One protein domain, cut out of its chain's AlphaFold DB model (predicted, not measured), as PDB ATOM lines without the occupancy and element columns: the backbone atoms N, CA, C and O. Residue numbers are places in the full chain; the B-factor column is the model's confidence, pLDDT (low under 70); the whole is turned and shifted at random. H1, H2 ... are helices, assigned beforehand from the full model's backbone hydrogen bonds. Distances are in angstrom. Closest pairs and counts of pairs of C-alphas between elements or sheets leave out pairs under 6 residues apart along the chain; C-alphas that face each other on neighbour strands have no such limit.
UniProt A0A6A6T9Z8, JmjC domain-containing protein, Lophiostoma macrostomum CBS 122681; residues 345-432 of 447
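What this domain is: This is residues 345 to 432 of the 447 residues of the protein "JmjC domain-containing protein" of Lophiostoma macrostomum CBS 122681 (UniProt A0A6A6T9Z8). Two long helices, H2 and H6, run side by side, and the shorter H1 and H3, staggered beside each other, cover another side of H2, H1 over its earlier part and H3 over its later part. The short H4 and H5, with their links, make a path from the end of H3 to the start of H6. The printed part has 88 residues, with six named helices in the order H1 to H6 and no named strand; the class is all helix. The whole is compact, with a radius of gyration of the C-alphas of 12.6 A, and spans 35 by 25 by 18 A.

Where its parts are: H1, residues 345 to 355, begins with C-alpha 345 at (52.094, 11.196, 100.780) and is 15.2 A long from first to last C-alpha. H2, residues 362 to 377, begins with C-alpha 362 at (45.111, 20.967, 113.882) and measures 22.3 A. H3, residues 384 to 393, measures 14.5 A. H4 is residues 396 to 399, 5.0 A, and H5 is residues 403 to 407, 6.8 A. H6, residues 413 to 430, is the longest helix, 25.6 A, and ends with C-alpha 430 at (51.401, 30.241, 88.935).

How they stand to each other: H1, H2 and H3 form an up and down bundle, each helix running against the one before it. H1 and H2 are a helical hairpin; they touch, closest at the C-alphas of Ser 346 and Leu 368, 6.7 A, with residues 364 to 368 of H2 alone. Their tilt of 37 degrees is only just steep, and they run opposite ways. H2 and H3 are also a helical hairpin, at a shallow tilt of 29 degrees, opposite ways; residues 372 to 376 of H2 alone touch H3, with the C-alphas of Leu 372 and Val 387 closest, 6.6 A. H1 and H3 touch at a shallow tilt of 15 degrees, the same way, closest at the C-alphas of Ala 347 and Gly 390, 5.2 A. H4 touches H1, the closest C-alphas being those of Arg 355 and Met 399, 5.5 A. H5 touches no helix; it is close to H6 but not clearly touching, with the C-alphas of Val 407 and Asn 413 closest, 6.0 A. H6 touches H2, the same way at a shallow tilt of 23 degrees, closest at the C-alphas of Ser 373 and Ile 423, 5.7 A. H6 is apart from H1, H3 and H4. In H1, H2, H3, H5 and H6 every O i to N i+4 pair is within hydrogen-bond range; H4 is too short for such a pair.

The domain as a whole: The two C-alphas farthest apart are those of Gly 357 and Pro 379, 35.5 A. The printed part has no cut, and no link between named helices is long. The mean pLDDT of the printed part is 85.3; residue 360 and residues 411 to 412 are under 70.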
ATOM      1  N   VAL A 345      52.336  12.237  99.776       90.75
ATOM      2  CA  VAL A 345      52.094  11.196 100.780       90.75
ATOM      3  C   VAL A 345      51.539  11.776 102.081       90.75
ATOM      4  O   VAL A 345      50.624  11.200 102.665       90.75
ATOM      5  N   SER A 346      51.995  12.966 102.490       90.94
ATOM      6  CA  SER A 346      51.431  13.690 103.638       90.94
ATOM      7  C   SER A 346      49.949  13.989 103.430       90.94
ATOM      8  O   SER A 346      49.130  13.756 104.317       90.94
ATOM      9  N   ALA A 347      49.586  14.474 102.240       91.88
ATOM     10  CA  ALA A 347      48.202  14.761 101.888       91.88
ATOM     11  C   ALA A 347      47.337  13.492 101.857       91.88
ATOM     12  O   ALA A 347      46.183  13.531 102.280       91.88
ATOM     13  N   GLU A 348      47.880  12.368 101.385       92.19
ATOM     14  CA  GLU A 348      47.194  11.075 101.383       92.19
ATOM     15  C   GLU A 348      46.928  10.551 102.797       92.19
ATOM     16  O   GLU A 348      45.770  10.279 103.128       92.19
ATOM     17  N   ILE A 349      47.955  10.490 103.649       89.00
ATOM     18  CA  ILE A 349      47.823  10.088 105.058       89.00
ATOM     19  C   ILE A 349      46.773  10.961 105.742       89.00
ATOM     20  O   ILE A 349      45.807  10.457 106.311       89.00
ATOM     21  N   TYR A 350      46.900  12.277 105.586       88.31
ATOM     22  CA  TYR A 350      46.002  13.228 106.217       88.31
ATOM     23  C   TYR A 350      44.551  13.097 105.724       88.31
ATOM     24  O   TYR A 350      43.599  13.131 106.510       88.31
ATOM     25  N   SER A 351      44.359  12.888 104.417       88.81
ATOM     26  CA  SER A 351      43.033  12.648 103.838       88.81
ATOM     27  C   SER A 351      42.376  11.390 104.418       88.81
ATOM     28  O   SER A 351      41.177  11.398 104.716       88.81
ATOM     29  N   ASN A 352      43.163  10.334 104.649       88.56
ATOM     30  CA  ASN A 352      42.694   9.107 105.277       88.56
ATOM     31  C   ASN A 352      42.339   9.329 106.747       88.56
ATOM     32  O   ASN A 352      41.246   8.943 107.157       88.56
ATOM     33  N   GLU A 353      43.176  10.019 107.521       86.56
ATOM     34  CA  GLU A 353      42.873  10.340 108.919       86.56
ATOM     35  C   GLU A 353      41.589  11.164 109.066       86.56
ATOM     36  O   GLU A 353      40.778  10.909 109.960       86.56
ATOM     37  N   ILE A 354      41.361  12.148 108.187       84.62
ATOM     38  CA  ILE A 354      40.103  12.902 108.167       84.62
ATOM     39  C   ILE A 354      38.928  11.984 107.855       84.62
ATOM     40  O   ILE A 354      37.901  12.082 108.535       84.62
ATOM     41  N   ARG A 355      39.046  11.143 106.821       85.31
ATOM     42  CA  ARG A 355      37.981  10.237 106.369       85.31
ATOM     43  C   ARG A 355      37.588   9.248 107.465       85.31
ATOM     44  O   ARG A 355      36.406   8.982 107.651       85.31
ATOM     45  N   LEU A 356      38.573   8.763 108.213       85.12
ATOM     46  CA  LEU A 356      38.406   7.821 109.317       85.12
ATOM     47  C   LEU A 356      38.027   8.510 110.641       85.12
ATOM     48  O   LEU A 356      37.799   7.840 111.643       85.12
ATOM     49  N   GLY A 357      37.942   9.846 110.667       83.38
ATOM     50  CA  GLY A 357      37.615  10.607 111.876       83.38
ATOM     51  C   GLY A 357      38.713  10.577 112.945       83.38
ATOM     52  O   GLY A 357      38.438  10.855 114.108       83.38
ATOM     53  N   GLN A 358      39.944  10.246 112.557       77.44
ATOM     54  CA  GLN A 358      41.087  10.091 113.452       77.44
ATOM     55  C   GLN A 358      41.899  11.362 113.637       77.44
ATOM     56  O   GLN A 358      42.589  11.500 114.643       77.44
ATOM     57  N   SER A 359      41.827  12.295 112.687       74.75
ATOM     58  CA  SER A 359      42.560  13.546 112.823       74.75
ATOM     59  C   SER A 359      41.990  14.328 114.011       74.75
ATOM     60  O   SER A 359      40.857  14.810 113.976       74.75
ATOM     61  N   GLN A 360      42.748  14.432 115.100       64.38
ATOM     62  CA  GLN A 360      42.329  15.213 116.269       64.38
ATOM     63  C   GLN A 360      43.023  16.572 116.300       64.38
ATOM     64  O   GLN A 360      42.394  17.580 116.642       64.38
ATOM     65  N   ASP A 361      44.265  16.621 115.820       75.88
ATOM     66  CA  ASP A 361      45.138  17.771 115.974       75.88
ATOM     67  C   ASP A 361      45.179  18.663 114.723       75.88
ATOM     68  O   ASP A 361      45.475  18.222 113.611       75.88
ATOM     69  N   LEU A 362      44.898  19.954 114.917       78.88
ATOM     70  CA  LEU A 362      45.111  20.967 113.882       78.88
ATOM     71  C   LEU A 362      46.585  21.153 113.538       78.88
ATOM     72  O   LEU A 362      46.883  21.699 112.477       78.88
ATOM     73  N   TRP A 363      47.494  20.727 114.411       81.69
ATOM     74  CA  TRP A 363      48.923  20.783 114.172       81.69
ATOM     75  C   TRP A 363      49.302  20.102 112.855       81.69
ATOM     76  O   TRP A 363      49.989  20.710 112.040       81.69
ATOM     77  N   TYR A 364      48.769  18.910 112.572       81.62
ATOM     78  CA  TYR A 364      49.071  18.199 111.326       81.62
ATOM     79  C   TYR A 364      48.469  18.874 110.086       81.62
ATOM     80  O   TYR A 364      49.139  18.951 109.058       81.62
ATOM     81  N   VAL A 365      47.267  19.468 110.187       83.75
ATOM     82  CA  VAL A 365      46.724  20.336 109.113       83.75
ATOM     83  C   VAL A 365      47.679  21.483 108.844       83.75
ATOM     84  O   VAL A 365      47.971  21.817 107.699       83.75
ATOM     85  N   HIS A 366      48.129  22.127 109.918       84.75
ATOM     86  CA  HIS A 366      49.005  23.272 109.831       84.75
ATOM     87  C   HIS A 366      50.326  22.873 109.168       84.75
ATOM     88  O   HIS A 366      50.725  23.544 108.223       84.75
ATOM     89  N   MET A 367      50.942  21.754 109.561       85.69
ATOM     90  CA  MET A 367      52.157  21.240 108.919       85.69
ATOM     91  C   MET A 367      51.939  20.918 107.439       85.69
ATOM     92  O   MET A 367      52.733  21.351 106.607       85.69
ATOM     93  N   LEU A 368      50.827  20.275 107.069       88.50
ATOM     94  CA  LEU A 368      50.482  20.012 105.668       88.50
ATOM     95  C   LEU A 368      50.299  21.302 104.850       88.50
ATOM     96  O   LEU A 368      50.764  21.400 103.716       88.50
ATOM     97  N   LEU A 369      49.643  22.322 105.403       88.31
ATOM     98  CA  LEU A 369      49.474  23.600 104.709       88.31
ATOM     99  C   LEU A 369      50.787  24.364 104.595       88.31
ATOM    100  O   LEU A 369      51.044  24.987 103.568       88.31
ATOM    101  N   ARG A 370      51.647  24.304 105.614       85.50
ATOM    102  CA  ARG A 370      53.007  24.848 105.514       85.50
ATOM    103  C   ARG A 370      53.787  24.097 104.447       85.50
ATOM    104  O   ARG A 370      54.497  24.736 103.671       85.50
ATOM    105  N   THR A 371      53.529  22.791 104.344       87.50
ATOM    106  CA  THR A 371      54.160  21.930 103.357       87.50
ATOM    107  C   THR A 371      53.839  22.377 101.942       87.50
ATOM    108  O   THR A 371      54.698  22.689 101.117       87.50
ATOM    109  N   LEU A 372      52.542  22.511 101.700       89.38
ATOM    110  CA  LEU A 372      52.009  23.019 100.456       89.38
ATOM    111  C   LEU A 372      52.484  24.447 100.169       89.38
ATOM    112  O   LEU A 372      52.798  24.765  99.025       89.38
ATOM    113  N   SER A 373      52.567  25.303 101.192       86.94
ATOM    114  CA  SER A 373      53.021  26.683 101.044       86.94
ATOM    115  C   SER A 373      54.442  26.774 100.515       86.94
ATOM    116  O   SER A 373      54.642  27.534  99.570       86.94
ATOM    117  N   ALA A 374      55.417  26.042 101.070       83.88
ATOM    118  CA  ALA A 374      56.767  26.176 100.525       83.88
ATOM    119  C   ALA A 374      56.911  25.515  99.152       83.88
ATOM    120  O   ALA A 374      57.577  26.090  98.293       83.88
ATOM    121  N   ALA A 375      56.184  24.421  98.890       88.81
ATOM    122  CA  ALA A 375      56.132  23.814  97.562       88.81
ATOM    123  C   ALA A 375      55.626  24.803  96.489       88.81
ATOM    124  O   ALA A 375      56.224  24.916  95.420       88.81
ATOM    125  N   VAL A 376      54.576  25.591  96.774       88.50
ATOM    126  CA  VAL A 376      54.064  26.594  95.816       88.50
ATOM    127  C   VAL A 376      54.906  27.870  95.743       88.50
ATOM    128  O   VAL A 376      54.781  28.616  94.773       88.50
ATOM    129  N   THR A 377      55.733  28.173  96.749       85.19
ATOM    130  CA  THR A 377      56.632  29.343  96.725       85.19
ATOM    131  C   THR A 377      58.027  29.046  96.192       85.19
ATOM    132  O   THR A 377      58.759  29.994  95.910       85.19
ATOM    133  N   ALA A 378      58.388  27.770  96.046       85.56
ATOM    134  CA  ALA A 378      59.626  27.337  95.414       85.56
ATOM    135  C   ALA A 378      59.763  27.901  93.982       85.56
ATOM    136  O   ALA A 378      58.769  28.356  93.394       85.56
ATOM    137  N   PRO A 379      60.979  27.889  93.391       86.81
ATOM    138  CA  PRO A 379      61.182  28.299  92.007       86.81
ATOM    139  C   PRO A 379      60.139  27.679  91.072       86.81
ATOM    140  O   PRO A 379      59.778  26.508  91.199       86.81
ATOM    141  N   LYS A 380      59.615  28.494  90.151       81.00
ATOM    142  CA  LYS A 380      58.442  28.134  89.347       81.00
ATOM    143  C   LYS A 380      58.639  26.778  88.664       81.00
ATOM    144  O   LYS A 380      59.546  26.616  87.856       81.00
ATOM    145  N   GLY A 381      57.731  25.848  88.952       81.81
ATOM    146  CA  GLY A 381      57.712  24.512  88.359       81.81
ATOM    147  C   GLY A 381      58.457  23.436  89.150       81.81
ATOM    148  O   GLY A 381      58.246  22.270  88.835       81.81
ATOM    149  N   ALA A 382      59.240  23.789  90.179       86.69
ATOM    150  CA  ALA A 382      60.033  22.827  90.953       86.69
ATOM    151  C   ALA A 382      59.181  21.702  91.567       86.69
ATOM    152  O   ALA A 382      59.566  20.545  91.485       86.69
ATOM    153  N   PHE A 383      57.999  22.047  92.092       89.81
ATOM    154  CA  PHE A 383      57.084  21.107  92.756       89.81
ATOM    155  C   PHE A 383      55.699  21.047  92.125       89.81
ATOM    156  O   PHE A 383      54.689  20.851  92.804       89.81
ATOM    157  N   TYR A 384      55.600  21.312  90.819       89.75
ATOM    158  CA  TYR A 384      54.290  21.373  90.171       89.75
ATOM    159  C   TYR A 384      53.521  20.052  90.338       89.75
ATOM    160  O   TYR A 384      52.328  20.069  90.639       89.75
ATOM    161  N   VAL A 385      54.203  18.917  90.164       90.56
ATOM    162  CA  VAL A 385      53.587  17.583  90.214       90.56
ATOM    163  C   VAL A 385      53.143  17.244  91.636       90.56
ATOM    164  O   VAL A 385      51.991  16.866  91.836       90.56
ATOM    165  N   GLU A 386      54.007  17.465  92.621       91.69
ATOM    166  CA  GLU A 386      53.778  17.208  94.044       91.69
ATOM    167  C   GLU A 386      52.613  18.051  94.567       91.69
ATOM    168  O   GLU A 386      51.727  17.542  95.256       91.69
ATOM    169  N   VAL A 387      52.553  19.331  94.178       91.06
ATOM    170  CA  VAL A 387      51.444  20.230  94.524       91.06
ATOM    171  C   VAL A 387      50.133  19.735  93.924       91.06
ATOM    172  O   VAL A 387      49.130  19.639  94.635       91.06
ATOM    173  N   VAL A 388      50.110  19.412  92.627       90.44
ATOM    174  CA  VAL A 388      48.887  18.936  91.963       90.44
ATOM    175  C   VAL A 388      48.420  17.614  92.567       90.44
ATOM    176  O   VAL A 388      47.231  17.473  92.872       90.44
ATOM    177  N   ASN A 389      49.324  16.660  92.773       91.75
ATOM    178  CA  ASN A 389      48.989  15.359  93.337       91.75
ATOM    179  C   ASN A 389      48.531  15.477  94.792       91.75
ATOM    180  O   ASN A 389      47.454  14.975  95.119       91.75
ATOM    181  N   GLY A 390      49.258  16.213  95.635       91.69
ATOM    182  CA  GLY A 390      48.870  16.459  97.024       91.69
ATOM    183  C   GLY A 390      47.493  17.115  97.126       91.69
ATOM    184  O   GLY A 390      46.605  16.612  97.816       91.69
ATOM    185  N   LEU A 391      47.234  18.167  96.344       90.00
ATOM    186  CA  LEU A 391      45.908  18.785  96.292       90.00
ATOM    187  C   LEU A 391      44.836  17.799  95.818       90.00
ATOM    188  O   LEU A 391      43.737  17.798  96.364       90.00
ATOM    189  N   ARG A 392      45.114  16.936  94.835       90.62
ATOM    190  CA  ARG A 392      44.161  15.902  94.394       90.62
ATOM    191  C   ARG A 392      43.813  14.905  95.502       90.62
ATOM    192  O   ARG A 392      42.681  14.416  95.490       90.62
ATOM    193  N   LYS A 393      44.726  14.601  96.433       91.00
ATOM    194  CA  LYS A 393      44.439  13.764  97.616       91.00
ATOM    195  C   LYS A 393      43.508  14.483  98.602       91.00
ATOM    196  O   LYS A 393      42.604  13.861  99.147       91.00
ATOM    197  N   LEU A 394      43.619  15.810  98.710       88.75
ATOM    198  CA  LEU A 394      42.747  16.669  99.532       88.75
ATOM    199  C   LEU A 394      41.413  17.048  98.866       88.75
ATOM    200  O   LEU A 394      40.724  17.964  99.312       88.75
ATOM    201  N   CYS A 395      41.025  16.379  97.778       87.81
ATOM    202  CA  CYS A 395      39.766  16.677  97.109       87.81
ATOM    203  C   CYS A 395      38.570  16.384  98.040       87.81
ATOM    204  O   CYS A 395      38.424  15.240  98.480       87.81
ATOM    205  N   PRO A 396      37.648  17.341  98.276       82.44
ATOM    206  CA  PRO A 396      36.488  17.130  99.145       82.44
ATOM    207  C   PRO A 396      35.618  15.938  98.737       82.44
ATOM    208  O   PRO A 396      35.090  15.234  99.593       82.44
ATOM    209  N   GLN A 397      35.498  15.675  97.431       84.00
ATOM    210  CA  GLN A 397      34.740  14.532  96.916       84.00
ATOM    211  C   GLN A 397      35.395  13.189  97.268       84.00
ATOM    212  O   GLN A 397      34.684  12.210  97.462       84.00
ATOM    213  N   LYS A 398      36.729  13.142  97.389       83.56
ATOM    214  CA  LYS A 398      37.463  11.942  97.823       83.56
ATOM    215  C   LYS A 398      37.473  11.790  99.343       83.56
ATOM    216  O   LYS A 398      37.320  10.685  99.846       83.56
ATOM    217  N   MET A 399      37.609  12.900 100.067       82.81
ATOM    218  CA  MET A 399      37.587  12.906 101.536       82.81
ATOM    219  C   MET A 399      36.180  12.694 102.118       82.81
ATOM    220  O   MET A 399      36.042  12.431 103.310       82.81
ATOM    221  N   GLY A 400      35.128  12.851 101.308       85.56
ATOM    222  CA  GLY A 400      33.728  12.805 101.740       85.56
ATOM    223  C   GLY A 400      33.243  14.079 102.445       85.56
ATOM    224  O   GLY A 400      32.056  14.201 102.735       85.56
ATOM    225  N   ARG A 401      34.138  15.040 102.707       83.44
ATOM    226  CA  ARG A 401      33.837  16.362 103.273       83.44
ATOM    227  C   ARG A 401      34.944  17.377 102.950       83.44
ATOM    228  O   ARG A 401      36.088  16.970 102.746       83.44
ATOM    229  N   PRO A 402      34.646  18.686 102.913       83.12
ATOM    230  CA  PRO A 402      35.651  19.739 102.783       83.12
ATOM    231  C   PRO A 402      36.628  19.795 103.965       83.12
ATOM    232  O   PRO A 402      36.239  19.593 105.116       83.12
ATOM    233  N   LEU A 403      37.880  20.176 103.696       80.94
ATOM    234  CA  LEU A 403      38.876  20.421 104.744       80.94
ATOM    235  C   LEU A 403      38.458  21.579 105.675       80.94
ATOM    236  O   LEU A 403      38.729  21.541 106.873       80.94
ATOM    237  N   SER A 404      37.713  22.566 105.163       81.38
ATOM    238  CA  SER A 404      37.166  23.685 105.949       81.38
ATOM    239  C   SER A 404      36.285  23.230 107.114       81.38
ATOM    240  O   SER A 404      36.295  23.846 108.183       81.38
ATOM    241  N   ASP A 405      35.548  22.129 106.941       83.38
ATOM    242  CA  ASP A 405      34.654  21.597 107.972       83.38
ATOM    243  C   ASP A 405      35.441  21.042 109.159       83.38
ATOM    244  O   ASP A 405      34.981  21.121 110.297       83.38
ATOM    245  N   PHE A 406      36.652  20.539 108.911       79.12
ATOM    246  CA  PHE A 406      37.548  20.050 109.954       79.12
ATOM    247  C   PHE A 406      38.151  21.180 110.799       79.12
ATOM    248  O   PHE A 406      38.364  21.028 112.003       79.12
ATOM    249  N   VAL A 407      38.432  22.322 110.167       80.81
ATOM    250  CA  VAL A 407      39.108  23.462 110.806       80.81
ATOM    251  C   VAL A 407      38.121  24.358 111.568       80.81
ATOM    252  O   VAL A 407      38.496  25.100 112.486       80.81
ATOM    253  N   LYS A 408      36.835  24.307 111.217       80.88
ATOM    254  CA  LYS A 408      35.793  25.154 111.804       80.88
ATOM    255  C   LYS A 408      35.691  24.971 113.325       80.88
ATOM    256  O   LYS A 408      35.508  23.870 113.827       80.88
ATOM    257  N   GLY A 409      35.774  26.082 114.062       73.69
ATOM    258  CA  GLY A 409      35.579  26.109 115.519       73.69
ATOM    259  C   GLY A 409      36.777  25.663 116.365       73.69
ATOM    260  O   GLY A 409      36.682  25.704 117.588       73.69
ATOM    261  N   LYS A 410      37.904  25.281 115.754       74.69
ATOM    262  CA  LYS A 410      39.119  24.885 116.476       74.69
ATOM    263  C   LYS A 410      40.082  26.072 116.702       74.69
ATOM    264  O   LYS A 410      40.174  26.987 115.877       74.69
ATOM    265  N   ILE A 411      40.808  26.064 117.825       63.50
ATOM    266  CA  ILE A 411      41.823  27.080 118.178       63.50
ATOM    267  C   ILE A 411      42.950  27.059 117.134       63.50
ATOM    268  O   ILE A 411      43.479  26.003 116.825       63.50
ATOM    269  N   GLY A 412      43.323  28.217 116.579       68.75
ATOM    270  CA  GLY A 412      44.348  28.310 115.522       68.75
ATOM    271  C   GLY A 412      43.803  28.394 114.089       68.75
ATOM    272  O   GLY A 412      44.576  28.626 113.161       68.75
ATOM    273  N   ASN A 413      42.477  28.327 113.903       80.25
ATOM    274  CA  ASN A 413      41.809  28.472 112.601       80.25
ATOM    275  C   ASN A 413      42.256  29.731 111.826       80.25
ATOM    276  O   ASN A 413      42.493  29.653 110.628       80.25
ATOM    277  N   LYS A 414      42.484  30.868 112.503       84.12
ATOM    278  CA  LYS A 414      42.962  32.100 111.848       84.12
ATOM    279  C   LYS A 414      44.270  31.890 111.068       84.12
ATOM    280  O   LYS A 414      44.333  32.282 109.909       84.12
ATOM    281  N   LYS A 415      45.276  31.241 111.673       82.69
ATOM    282  CA  LYS A 415      46.570  30.970 111.014       82.69
ATOM    283  C   LYS A 415      46.401  30.023 109.829       82.69
ATOM    284  O   LYS A 415      46.959  30.263 108.764       82.69
ATOM    285  N   VAL A 416      45.594  28.975 110.012       84.56
ATOM    286  CA  VAL A 416      45.249  28.017 108.953       84.56
ATOM    287  C   VAL A 416      44.588  28.732 107.772       84.56
ATOM    288  O   VAL A 416      45.038  28.573 106.644       84.56
ATOM    289  N   LYS A 417      43.599  29.589 108.033       85.50
ATOM    290  CA  LYS A 417      42.886  30.360 107.012       85.50
ATOM    291  C   LYS A 417      43.801  31.329 106.257       85.50
ATOM    292  O   LYS A 417      43.798  31.349 105.031       85.50
ATOM    293  N   GLU A 418      44.612  32.110 106.971       87.62
ATOM    294  CA  GLU A 418      45.571  33.043 106.357       87.62
ATOM    295  C   GLU A 418      46.593  32.309 105.474       87.62
ATOM    296  O   GLU A 418      46.982  32.788 104.407       87.62
ATOM    297  N   LEU A 419      47.032  31.124 105.900       86.00
ATOM    298  CA  LEU A 419      47.917  30.270 105.119       86.00
ATOM    299  C   LEU A 419      47.210  29.708 103.873       86.00
ATOM    300  O   LEU A 419      47.757  29.839 102.778       86.00
ATOM    301  N   SER A 420      45.982  29.194 104.001       87.12
ATOM    302  CA  SER A 420      45.155  28.747 102.869       87.12
ATOM    303  C   SER A 420      44.977  29.830 101.808       87.12
ATOM    304  O   SER A 420      45.206  29.578 100.627       87.12
ATOM    305  N   GLU A 421      44.602  31.048 102.209       89.44
ATOM    306  CA  GLU A 421      44.356  32.163 101.284       89.44
ATOM    307  C   GLU A 421      45.625  32.540 100.500       89.44
ATOM    308  O   GLU A 421      45.571  32.784  99.288       89.44
ATOM    309  N   ARG A 422      46.792  32.535 101.162       88.50
ATOM    310  CA  ARG A 422      48.092  32.759 100.504       88.50
ATOM    311  C   ARG A 422      48.395  31.679  99.469       88.50
ATOM    312  O   ARG A 422      48.772  32.011  98.343       88.50
ATOM    313  N   ILE A 423      48.187  30.413  99.825       88.19
ATOM    314  CA  ILE A 423      48.404  29.272  98.929       88.19
ATOM    315  C   ILE A 423      47.463  29.353  97.721       88.19
ATOM    316  O   ILE A 423      47.919  29.271  96.582       88.19
ATOM    317  N   GLN A 424      46.167  29.594  97.939       89.50
ATOM    318  CA  GLN A 424      45.176  29.745  96.869       89.50
ATOM    319  C   GLN A 424      45.560  30.859  95.891       89.50
ATOM    320  O   GLN A 424      45.495  30.673  94.673       89.50
ATOM    321  N   LYS A 425      45.998  32.017  96.408       91.06
ATOM    322  CA  LYS A 425      46.470  33.134  95.581       91.06
ATOM    323  C   LYS A 425      47.662  32.723  94.713       91.06
ATOM    324  O   LYS A 425      47.690  33.084  93.537       91.06
ATOM    325  N   LYS A 426      48.617  31.973  95.271       89.81
ATOM    326  CA  LYS A 426      49.817  31.507  94.563       89.81
ATOM    327  C   LYS A 426      49.488  30.462  93.495       89.81
ATOM    328  O   LYS A 426      49.899  30.639  92.353       89.81
ATOM    329  N   ILE A 427      48.664  29.461  93.813       88.75
ATOM    330  CA  ILE A 427      48.182  28.456  92.846       88.75
ATOM    331  C   ILE A 427      47.473  29.138  91.675       88.75
ATOM    332  O   ILE A 427      47.762  28.843  90.519       88.75
ATOM    333  N   LYS A 428      46.579  30.096  91.950       89.25
ATOM    334  CA  LYS A 428      45.855  30.826  90.899       89.25
ATOM    335  C   LYS A 428      46.790  31.612  89.973       89.25
ATOM    336  O   LYS A 428      46.495  31.735  88.788       89.25
ATOM    337  N   ALA A 429      47.867  32.177  90.514       89.88
ATOM    338  CA  ALA A 429      48.831  32.958  89.745       89.88
ATOM    339  C   ALA A 429      49.769  32.073  88.910       89.88
ATOM    340  O   ALA A 429      50.010  32.366  87.740       89.88
ATOM    341  N   ASP A 430      50.272  30.987  89.498       89.00
ATOM    342  CA  ASP A 430      51.401  30.241  88.935       89.00
ATOM    343  C   ASP A 430      50.988  28.940  88.245       89.00
ATOM    344  O   ASP A 430      51.738  28.422  87.415       89.00
ATOM    345  N   MET A 431      49.801  28.421  88.566       89.62
ATOM    346  CA  MET A 431      49.282  27.137  88.096       89.62
ATOM    347  C   MET A 431      47.844  27.273  87.549       89.62
ATOM    348  O   MET A 431      46.961  26.516  87.958       89.62
ATOM    349  N   PRO A 432      47.566  28.219  86.625       86.94
ATOM    350  CA  PRO A 432      46.203  28.516  86.165       86.94
ATOM    351  C   PRO A 432      45.509  27.332  85.471       86.94
ATOM    352  O   PRO A 432      44.282  27.244  85.485       86.94
TER     353      PRO A 432